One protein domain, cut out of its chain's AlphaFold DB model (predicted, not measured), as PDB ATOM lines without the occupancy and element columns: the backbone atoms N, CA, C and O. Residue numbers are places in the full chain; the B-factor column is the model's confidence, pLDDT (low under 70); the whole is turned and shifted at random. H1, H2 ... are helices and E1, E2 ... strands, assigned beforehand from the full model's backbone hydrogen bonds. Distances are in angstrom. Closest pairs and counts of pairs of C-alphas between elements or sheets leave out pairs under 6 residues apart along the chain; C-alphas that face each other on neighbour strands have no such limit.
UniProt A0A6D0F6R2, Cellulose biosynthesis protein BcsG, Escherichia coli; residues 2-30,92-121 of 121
ATOM      1  N   VAL A   2      29.401  -6.173  10.593       98.31
ATOM      2  CA  VAL A   2      29.647  -7.589  10.277       98.31
ATOM      3  C   VAL A   2      28.621  -8.421  11.055       98.31
ATOM      4  O   VAL A   2      28.743  -8.495  12.277       98.31
ATOM      5  N   PRO A   3      27.573  -8.959  10.410       98.56
ATOM      6  CA  PRO A   3      26.646  -9.877  11.065       98.56
ATOM      7  C   PRO A   3      27.340 -11.188  11.445       98.56
ATOM      8  O   PRO A   3      28.275 -11.609  10.771       98.56
ATOM      9  N   GLU A   4      26.855 -11.846  12.496       98.19
ATOM     10  CA  GLU A   4      27.349 -13.171  12.899       98.19
ATOM     11  C   GLU A   4      26.895 -14.252  11.908       98.19
ATOM     12  O   GLU A   4      27.699 -15.040  11.419       98.19
ATOM     13  N   HIS A   5      25.595 -14.270  11.611       98.12
ATOM     14  CA  HIS A   5      24.928 -15.157  10.661       98.12
ATOM     15  C   HIS A   5      23.498 -14.636  10.399       98.12
ATOM     16  O   HIS A   5      22.988 -13.751  11.092       98.12
ATOM     17  N   GLY A   6      22.803 -15.226   9.434       97.44
ATOM     18  CA  GLY A   6      21.387 -15.018   9.161       97.44
ATOM     19  C   GLY A   6      20.479 -15.643  10.224       97.44
ATOM     20  O   GLY A   6      20.845 -16.579  10.935       97.44
ATOM     21  N   GLY A   7      19.256 -15.127  10.338       97.19
ATOM     22  CA  GLY A   7      18.272 -15.598  11.323       97.19
ATOM     23  C   GLY A   7      17.461 -16.828  10.899       97.19
ATOM     24  O   GLY A   7      16.536 -17.191  11.616       97.19
ATOM     25  N   ALA A   8      17.745 -17.424   9.733       96.69
ATOM     26  CA  ALA A   8      16.920 -18.472   9.116       96.69
ATOM     27  C   ALA A   8      15.427 -18.090   9.003       96.69
ATOM     28  O   ALA A   8      14.538 -18.919   9.188       96.69
ATOM     29  N   LEU A   9      15.138 -16.813   8.705       96.31
ATOM     30  CA  LEU A   9      13.763 -16.296   8.653       96.31
ATOM     31  C   LEU A   9      12.908 -17.053   7.624       96.31
ATOM     32  O   LEU A   9      11.744 -17.364   7.877       96.31
ATOM     33  N   LYS A  10      13.508 -17.407   6.487       95.56
ATOM     34  CA  LYS A  10      12.950 -18.339   5.510       95.56
ATOM     35  C   LYS A  10      13.659 -19.686   5.669       95.56
ATOM     36  O   LYS A  10      14.880 -19.731   5.564       95.56
ATOM     37  N   GLY A  11      12.890 -20.748   5.910       93.19
ATOM     38  CA  GLY A  11      13.402 -22.120   5.903       93.19
ATOM     39  C   GLY A  11      13.609 -22.668   4.488       93.19
ATOM     40  O   GLY A  11      13.229 -22.038   3.496       93.19
ATOM     41  N   ASP A  12      14.167 -23.867   4.410       93.50
ATOM     42  CA  ASP A  12      14.380 -24.628   3.184       93.50
ATOM     43  C   ASP A  12      13.956 -26.100   3.351       93.50
ATOM     44  O   ASP A  12      13.216 -26.458   4.269       93.50
ATOM     45  N   ARG A  13      14.358 -26.957   2.407       93.19
ATOM     46  CA  ARG A  13      13.980 -28.375   2.389       93.19
ATOM     47  C   ARG A  13      14.639 -29.208   3.489       93.19
ATOM     48  O   ARG A  13      14.105 -30.265   3.815       93.19
ATOM     49  N   MET A  14      15.783 -28.781   4.021       91.81
ATOM     50  CA  MET A  14      16.485 -29.474   5.102       91.81
ATOM     51  C   MET A  14      16.157 -28.901   6.476       91.81
ATOM     52  O   MET A  14      16.118 -29.658   7.444       91.81
ATOM     53  N   GLN A  15      15.921 -27.591   6.577       93.00
ATOM     54  CA  GLN A  15      15.671 -26.925   7.852       93.00
ATOM     55  C   GLN A  15      14.482 -25.970   7.771       93.00
ATOM     56  O   GLN A  15      14.431 -25.072   6.933       93.00
ATOM     57  N   VAL A  16      13.519 -26.135   8.680       93.69
ATOM     58  CA  VAL A  16      12.383 -25.208   8.800       93.69
ATOM     59  C   VAL A  16      12.839 -23.833   9.303       93.69
ATOM     60  O   VAL A  16      13.920 -23.690   9.872       93.69
ATOM     61  N   SER A  17      11.999 -22.812   9.106       95.88
ATOM     62  CA  SER A  17      12.271 -21.440   9.566       95.88
ATOM     63  C   SER A  17      12.687 -21.409  11.044       95.88
ATOM     64  O   SER A  17      12.091 -22.086  11.883       95.88
ATOM     65  N   GLY A  18      13.726 -20.631  11.346       93.88
ATOM     66  CA  GLY A  18      14.304 -20.468  12.679       93.88
ATOM     67  C   GLY A  18      15.364 -21.505  13.073       93.88
ATOM     68  O   GLY A  18      16.170 -21.207  13.956       93.88
ATOM     69  N   LEU A  19      15.423 -22.678  12.425       95.00
ATOM     70  CA  LEU A  19      16.469 -23.676  12.694       95.00
ATOM     71  C   LEU A  19      17.787 -23.321  12.000       95.00
ATOM     72  O   LEU A  19      17.799 -22.839  10.870       95.00
ATOM     73  N   ARG A  20      18.900 -23.560  12.706       95.94
ATOM     74  CA  ARG A  20      20.261 -23.182  12.276       95.94
ATOM     75  C   ARG A  20      21.313 -24.262  12.565       95.94
ATOM     76  O   ARG A  20      22.500 -23.963  12.658       95.94
ATOM     77  N   ASP A  21      20.885 -25.518  12.704       95.81
ATOM     78  CA  ASP A  21      21.798 -26.643  12.968       95.81
ATOM     79  C   ASP A  21      22.686 -26.995  11.764       95.81
ATOM     80  O   ASP A  21      23.690 -27.681  11.933       95.81
ATOM     81  N   ILE A  22      22.349 -26.529  10.556       96.94
ATOM     82  CA  ILE A  22      23.194 -26.633   9.370       96.94
ATOM     83  C   ILE A  22      23.522 -25.200   8.940       96.94
ATOM     84  O   ILE A  22      22.613 -24.393   8.742       96.94
ATOM     85  N   PRO A  23      24.805 -24.838   8.790       97.81
ATOM     86  CA  PRO A  23      25.188 -23.485   8.411       97.81
ATOM     87  C   PRO A  23      25.023 -23.291   6.893       97.81
ATOM     88  O   PRO A  23      25.996 -23.183   6.149       97.81
ATOM     89  N   SER A  24      23.774 -23.312   6.422       97.00
ATOM     90  CA  SER A  24      23.431 -23.282   4.999       97.00
ATOM     91  C   SER A  24      23.879 -21.979   4.314       97.00
ATOM     92  O   SER A  24      24.110 -20.963   4.985       97.00
ATOM     93  N   PRO A  25      23.985 -21.953   2.968       96.19
ATOM     94  CA  PRO A  25      24.399 -20.747   2.253       96.19
ATOM     95  C   PRO A  25      23.499 -19.537   2.531       96.19
ATOM     96  O   PRO A  25      24.004 -18.439   2.709       96.19
ATOM     97  N   SER A  26      22.180 -19.724   2.661       96.12
ATOM     98  CA  SER A  26      21.241 -18.627   2.955       96.12
ATOM     99  C   SER A  26      21.368 -18.068   4.378       96.12
ATOM    100  O   SER A  26      20.896 -16.963   4.650       96.12
ATOM    101  N   ILE A  27      21.975 -18.827   5.294       97.88
ATOM    102  CA  ILE A  27      22.273 -18.397   6.663       97.88
ATOM    103  C   ILE A  27      23.657 -17.742   6.732       97.88
ATOM    104  O   ILE A  27      23.861 -16.851   7.547       97.88
ATOM    105  N   THR A  28      24.617 -18.170   5.916       98.25
ATOM    106  CA  THR A  28      26.022 -17.742   6.045       98.25
ATOM    107  C   THR A  28      26.452 -16.680   5.039       98.25
ATOM    108  O   THR A  28      27.441 -15.991   5.282       98.25
ATOM    109  N   ASP A  29      25.679 -16.466   3.975       98.19
ATOM    110  CA  ASP A  29      25.791 -15.285   3.122       98.19
ATOM    111  C   ASP A  29      25.191 -14.065   3.838       98.19
ATOM    112  O   ASP A  29      23.971 -13.935   3.990       98.19
ATOM    113  N   VAL A  30      26.061 -13.199   4.360       98.50
ATOM    114  CA  VAL A  30      25.683 -12.069   5.214       98.50
ATOM    115  C   VAL A  30      26.134 -10.729   4.632       98.50
ATOM    116  O   VAL A  30      27.251 -10.610   4.125       98.50
ATOM    117  N   VAL A  92      33.075 -21.839   2.984       98.56
ATOM    118  CA  VAL A  92      33.087 -23.009   3.862       98.56
ATOM    119  C   VAL A  92      32.522 -22.585   5.208       98.56
ATOM    120  O   VAL A  92      33.015 -21.631   5.808       98.56
ATOM    121  N   SER A  93      31.518 -23.313   5.681       98.56
ATOM    122  CA  SER A  93      30.820 -23.008   6.925       98.56
ATOM    123  C   SER A  93      30.729 -24.254   7.795       98.56
ATOM    124  O   SER A  93      30.387 -25.329   7.310       98.56
ATOM    125  N   GLU A  94      31.015 -24.121   9.085       98.38
ATOM    126  CA  GLU A  94      31.051 -25.243  10.023       98.38
ATOM    127  C   GLU A  94      30.422 -24.855  11.364       98.38
ATOM    128  O   GLU A  94      30.521 -23.714  11.815       98.38
ATOM    129  N   ASN A  95      29.765 -25.819  11.999       97.25
ATOM    130  CA  ASN A  95      29.406 -25.782  13.413       97.25
ATOM    131  C   ASN A  95      29.793 -27.123  14.063       97.25
ATOM    132  O   ASN A  95      30.480 -27.935  13.451       97.25
ATOM    133  N   SER A  96      29.351 -27.388  15.296       96.56
ATOM    134  CA  SER A  96      29.744 -28.602  16.025       96.56
ATOM    135  C   SER A  96      29.415 -29.916  15.305       96.56
ATOM    136  O   SER A  96      30.096 -30.910  15.534       96.56
ATOM    137  N   ASN A  97      28.372 -29.932  14.468       96.50
ATOM    138  CA  ASN A  97      27.776 -31.155  13.929       96.50
ATOM    139  C   ASN A  97      27.629 -31.147  12.399       96.50
ATOM    140  O   ASN A  97      27.207 -32.151  11.831       96.50
ATOM    141  N   ALA A  98      27.934 -30.047  11.711       97.81
ATOM    142  CA  ALA A  98      27.705 -29.911  10.279       97.81
ATOM    143  C   ALA A  98      28.774 -29.049   9.604       97.81
ATOM    144  O   ALA A  98      29.148 -27.995  10.111       97.81
ATOM    145  N   VAL A  99      29.194 -29.477   8.413       98.56
ATOM    146  CA  VAL A  99      30.047 -28.704   7.501       98.56
ATOM    147  C   VAL A  99      29.310 -28.518   6.183       98.56
ATOM    148  O   VAL A  99      28.768 -29.482   5.645       98.56
ATOM    149  N   VAL A 100      29.311 -27.301   5.651       98.38
ATOM    150  CA  VAL A 100      28.740 -26.945   4.350       98.38
ATOM    151  C   VAL A 100      29.823 -26.322   3.478       98.38
ATOM    152  O   VAL A 100      30.574 -25.462   3.936       98.38
ATOM    153  N   ILE A 101      29.897 -26.748   2.218       98.56
ATOM    154  CA  ILE A 101      30.819 -26.201   1.212       98.56
ATOM    155  C   ILE A 101      30.094 -25.960  -0.108       98.56
ATOM    156  O   ILE A 101      29.113 -26.638  -0.413       98.56
ATOM    157  N   GLN A 102      30.627 -25.057  -0.930       97.62
ATOM    158  CA  GLN A 102      30.344 -25.033  -2.367       97.62
ATOM    159  C   GLN A 102      31.411 -25.838  -3.111       97.62
ATOM    160  O   GLN A 102      32.605 -25.578  -2.966       97.62
ATOM    161  N   TYR A 103      30.988 -26.798  -3.928       97.56
ATOM    162  CA  TYR A 103      31.877 -27.587  -4.775       97.56
ATOM    163  C   TYR A 103      31.277 -27.720  -6.174       97.56
ATOM    164  O   TYR A 103      30.166 -28.229  -6.323       97.56
ATOM    165  N   GLN A 104      32.010 -27.258  -7.196       96.62
ATOM    166  CA  GLN A 104      31.532 -27.205  -8.588       96.62
ATOM    167  C   GLN A 104      30.145 -26.540  -8.701       96.62
ATOM    168  O   GLN A 104      29.206 -27.123  -9.243       96.62
ATOM    169  N   ASP A 105      30.022 -25.346  -8.108       94.12
ATOM    170  CA  ASP A 105      28.811 -24.509  -8.106       94.12
ATOM    171  C   ASP A 105      27.569 -25.163  -7.473       94.12
ATOM    172  O   ASP A 105      26.430 -24.770  -7.741       94.12
ATOM    173  N   LYS A 106      27.773 -26.176  -6.620       96.25
ATOM    174  CA  LYS A 106      26.706 -26.859  -5.884       96.25
ATOM    175  C   LYS A 106      27.023 -26.936  -4.391       96.25
ATOM    176  O   LYS A 106      28.152 -27.286  -4.032       96.25
ATOM    177  N   PRO A 107      26.038 -26.684  -3.514       97.44
ATOM    178  CA  PRO A 107      26.231 -26.836  -2.084       97.44
ATOM    179  C   PRO A 107      26.221 -28.316  -1.685       97.44
ATOM    180  O   PRO A 107      25.353 -29.083  -2.105       97.44
ATOM    181  N   TYR A 108      27.158 -28.701  -0.826       98.31
ATOM    182  CA  TYR A 108      27.221 -30.013  -0.184       98.31
ATOM    183  C   TYR A 108      27.253 -29.847   1.328       98.31
ATOM    184  O   TYR A 108      27.795 -28.868   1.839       98.31
ATOM    185  N   VAL A 109      26.700 -30.829   2.034       98.31
ATOM    186  CA  VAL A 109      26.704 -30.892   3.493       98.31
ATOM    187  C   VAL A 109      27.265 -32.223   3.972       98.31
ATOM    188  O   VAL A 109      26.997 -33.274   3.390       98.31
ATOM    189  N   ARG A 110      28.035 -32.167   5.054       98.31
ATOM    190  CA  ARG A 110      28.493 -33.320   5.823       98.31
ATOM    191  C   ARG A 110      28.002 -33.184   7.254       98.31
ATOM    192  O   ARG A 110      28.332 -32.202   7.914       98.31
ATOM    193  N   LEU A 111      27.254 -34.169   7.741       97.25
ATOM    194  CA  LEU A 111      26.701 -34.180   9.099       97.25
ATOM    195  C   LEU A 111      27.468 -35.171   9.979       97.25
ATOM    196  O   LEU A 111      27.700 -36.305   9.570       97.25
ATOM    197  N   ASN A 112      27.857 -34.748  11.183       96.25
ATOM    198  CA  ASN A 112      28.521 -35.543  12.223       96.25
ATOM    199  C   ASN A 112      29.717 -36.373  11.716       96.25
ATOM    200  O   ASN A 112      29.931 -37.502  12.150       96.25
ATOM    201  N   GLY A 113      30.476 -35.831  10.758       93.94
ATOM    202  CA  GLY A 113      31.628 -36.515  10.159       93.94
ATOM    203  C   GLY A 113      31.293 -37.683   9.222       93.94
ATOM    204  O   GLY A 113      32.207 -38.411   8.849       93.94
ATOM    205  N   GLY A 114      30.024 -37.860   8.839       96.88
ATOM    206  CA  GLY A 114      29.592 -38.866   7.866       96.88
ATOM    207  C   GLY A 114      29.949 -38.515   6.417       96.88
ATOM    208  O   GLY A 114      30.893 -37.771   6.146       96.88
ATOM    209  N   ASP A 115      29.167 -39.039   5.476       97.94
ATOM    210  CA  ASP A 115      29.369 -38.792   4.048       97.94
ATOM    211  C   ASP A 115      28.910 -37.392   3.618       97.94
ATOM    212  O   ASP A 115      28.020 -36.779   4.218       97.94
ATOM    213  N   TRP A 116      29.515 -36.890   2.539       98.31
ATOM    214  CA  TRP A 116      29.049 -35.684   1.861       98.31
ATOM    215  C   TRP A 116      27.823 -35.998   1.012       98.31
ATOM    216  O   TRP A 116      27.859 -36.879   0.154       98.31
ATOM    217  N   VAL A 117      26.763 -35.217   1.191       97.75
ATOM    218  CA  VAL A 117      25.553 -35.287   0.367       97.75
ATOM    219  C   VAL A 117      25.233 -33.912  -0.222       97.75
ATOM    220  O   VAL A 117      25.543 -32.894   0.406       97.75
ATOM    221  N   PRO A 118      24.632 -33.832  -1.423       97.50
ATOM    222  CA  PRO A 118      24.157 -32.561  -1.958       97.50
ATOM    223  C   PRO A 118      23.166 -31.897  -0.997       97.50
ATOM    224  O   PRO A 118      22.255 -32.557  -0.493       97.50
ATOM    225  N   TYR A 119      23.316 -30.592  -0.765       95.81
ATOM    226  CA  TYR A 119      22.347 -29.829   0.017       95.81
ATOM    227  C   TYR A 119      21.080 -29.605  -0.831       95.81
ATOM    228  O   TYR A 119      21.178 -29.021  -1.917       95.81
ATOM    229  N   PRO A 120      19.891 -30.052  -0.394       90.75
ATOM    230  CA  PRO A 120      18.661 -29.895  -1.161       90.75
ATOM    231  C   PRO A 120      18.262 -28.417  -1.262       90.75
ATOM    232  O   PRO A 120      17.987 -27.779  -0.248       90.75
ATOM    233  N   GLN A 121      18.201 -27.891  -2.487       80.00
ATOM    234  CA  GLN A 121      17.736 -26.529  -2.795       80.00
ATOM    235  C   GLN A 121      16.231 -26.485  -3.039       80.00
ATOM    236  O   GLN A 121      15.742 -27.350  -3.805       80.00
TER     237      GLN A 121
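What this domain is: This is residues 2 to 30 and 92 to 121 of the 121 residues of the protein "Cellulose biosynthesis protein BcsG" of Escherichia coli (UniProt A0A6D0F6R2). With little regular structure, this is a small twisted wall of four strands, E1 to E4, with short helix H1 and a looping stretch, residues 2 to 24, on one side. The printed part has 59 residues, 22 in named elements, ordered H1 E1 E2 E3 E4, mostly strand. The sheet, E1 - E2 - E3 - E4, is a meander, each strand the antiparallel neighbour of the one before. The whole is compact, radius of gyration of the C-alphas 10.9 A, spanning 27 by 23 by 23 A.

How they stand to each other: Hairpin E2, residues 98 to 103, and E3, residues 106 to 111, has N 101 and O 108 within hydrogen-bond range, 3.0 A. E1, residues 92 to 94, forms a hairpin with E2: N 93 and O 100, 2.9 A. E4, residues 116 to 118, forms one with E3: N 109 and O 117, 2.9 A. H1, residues 25 to 28, only grazes the sheet; it is too short for an O i to N i+4 pair.

Where its parts are: E2 measures 15.8 A, E3 16.7 A. H1 begins at C-alpha 25 (24.399, -20.747, 2.253); E4 ends at C-alpha 118 (24.157, -32.561, -1.958).

The domain as a whole: Residues 31 to 91 are not printed; C-alphas 30 and 92 are 13.3 A apart. No printed residue is under 70 in pLDDT.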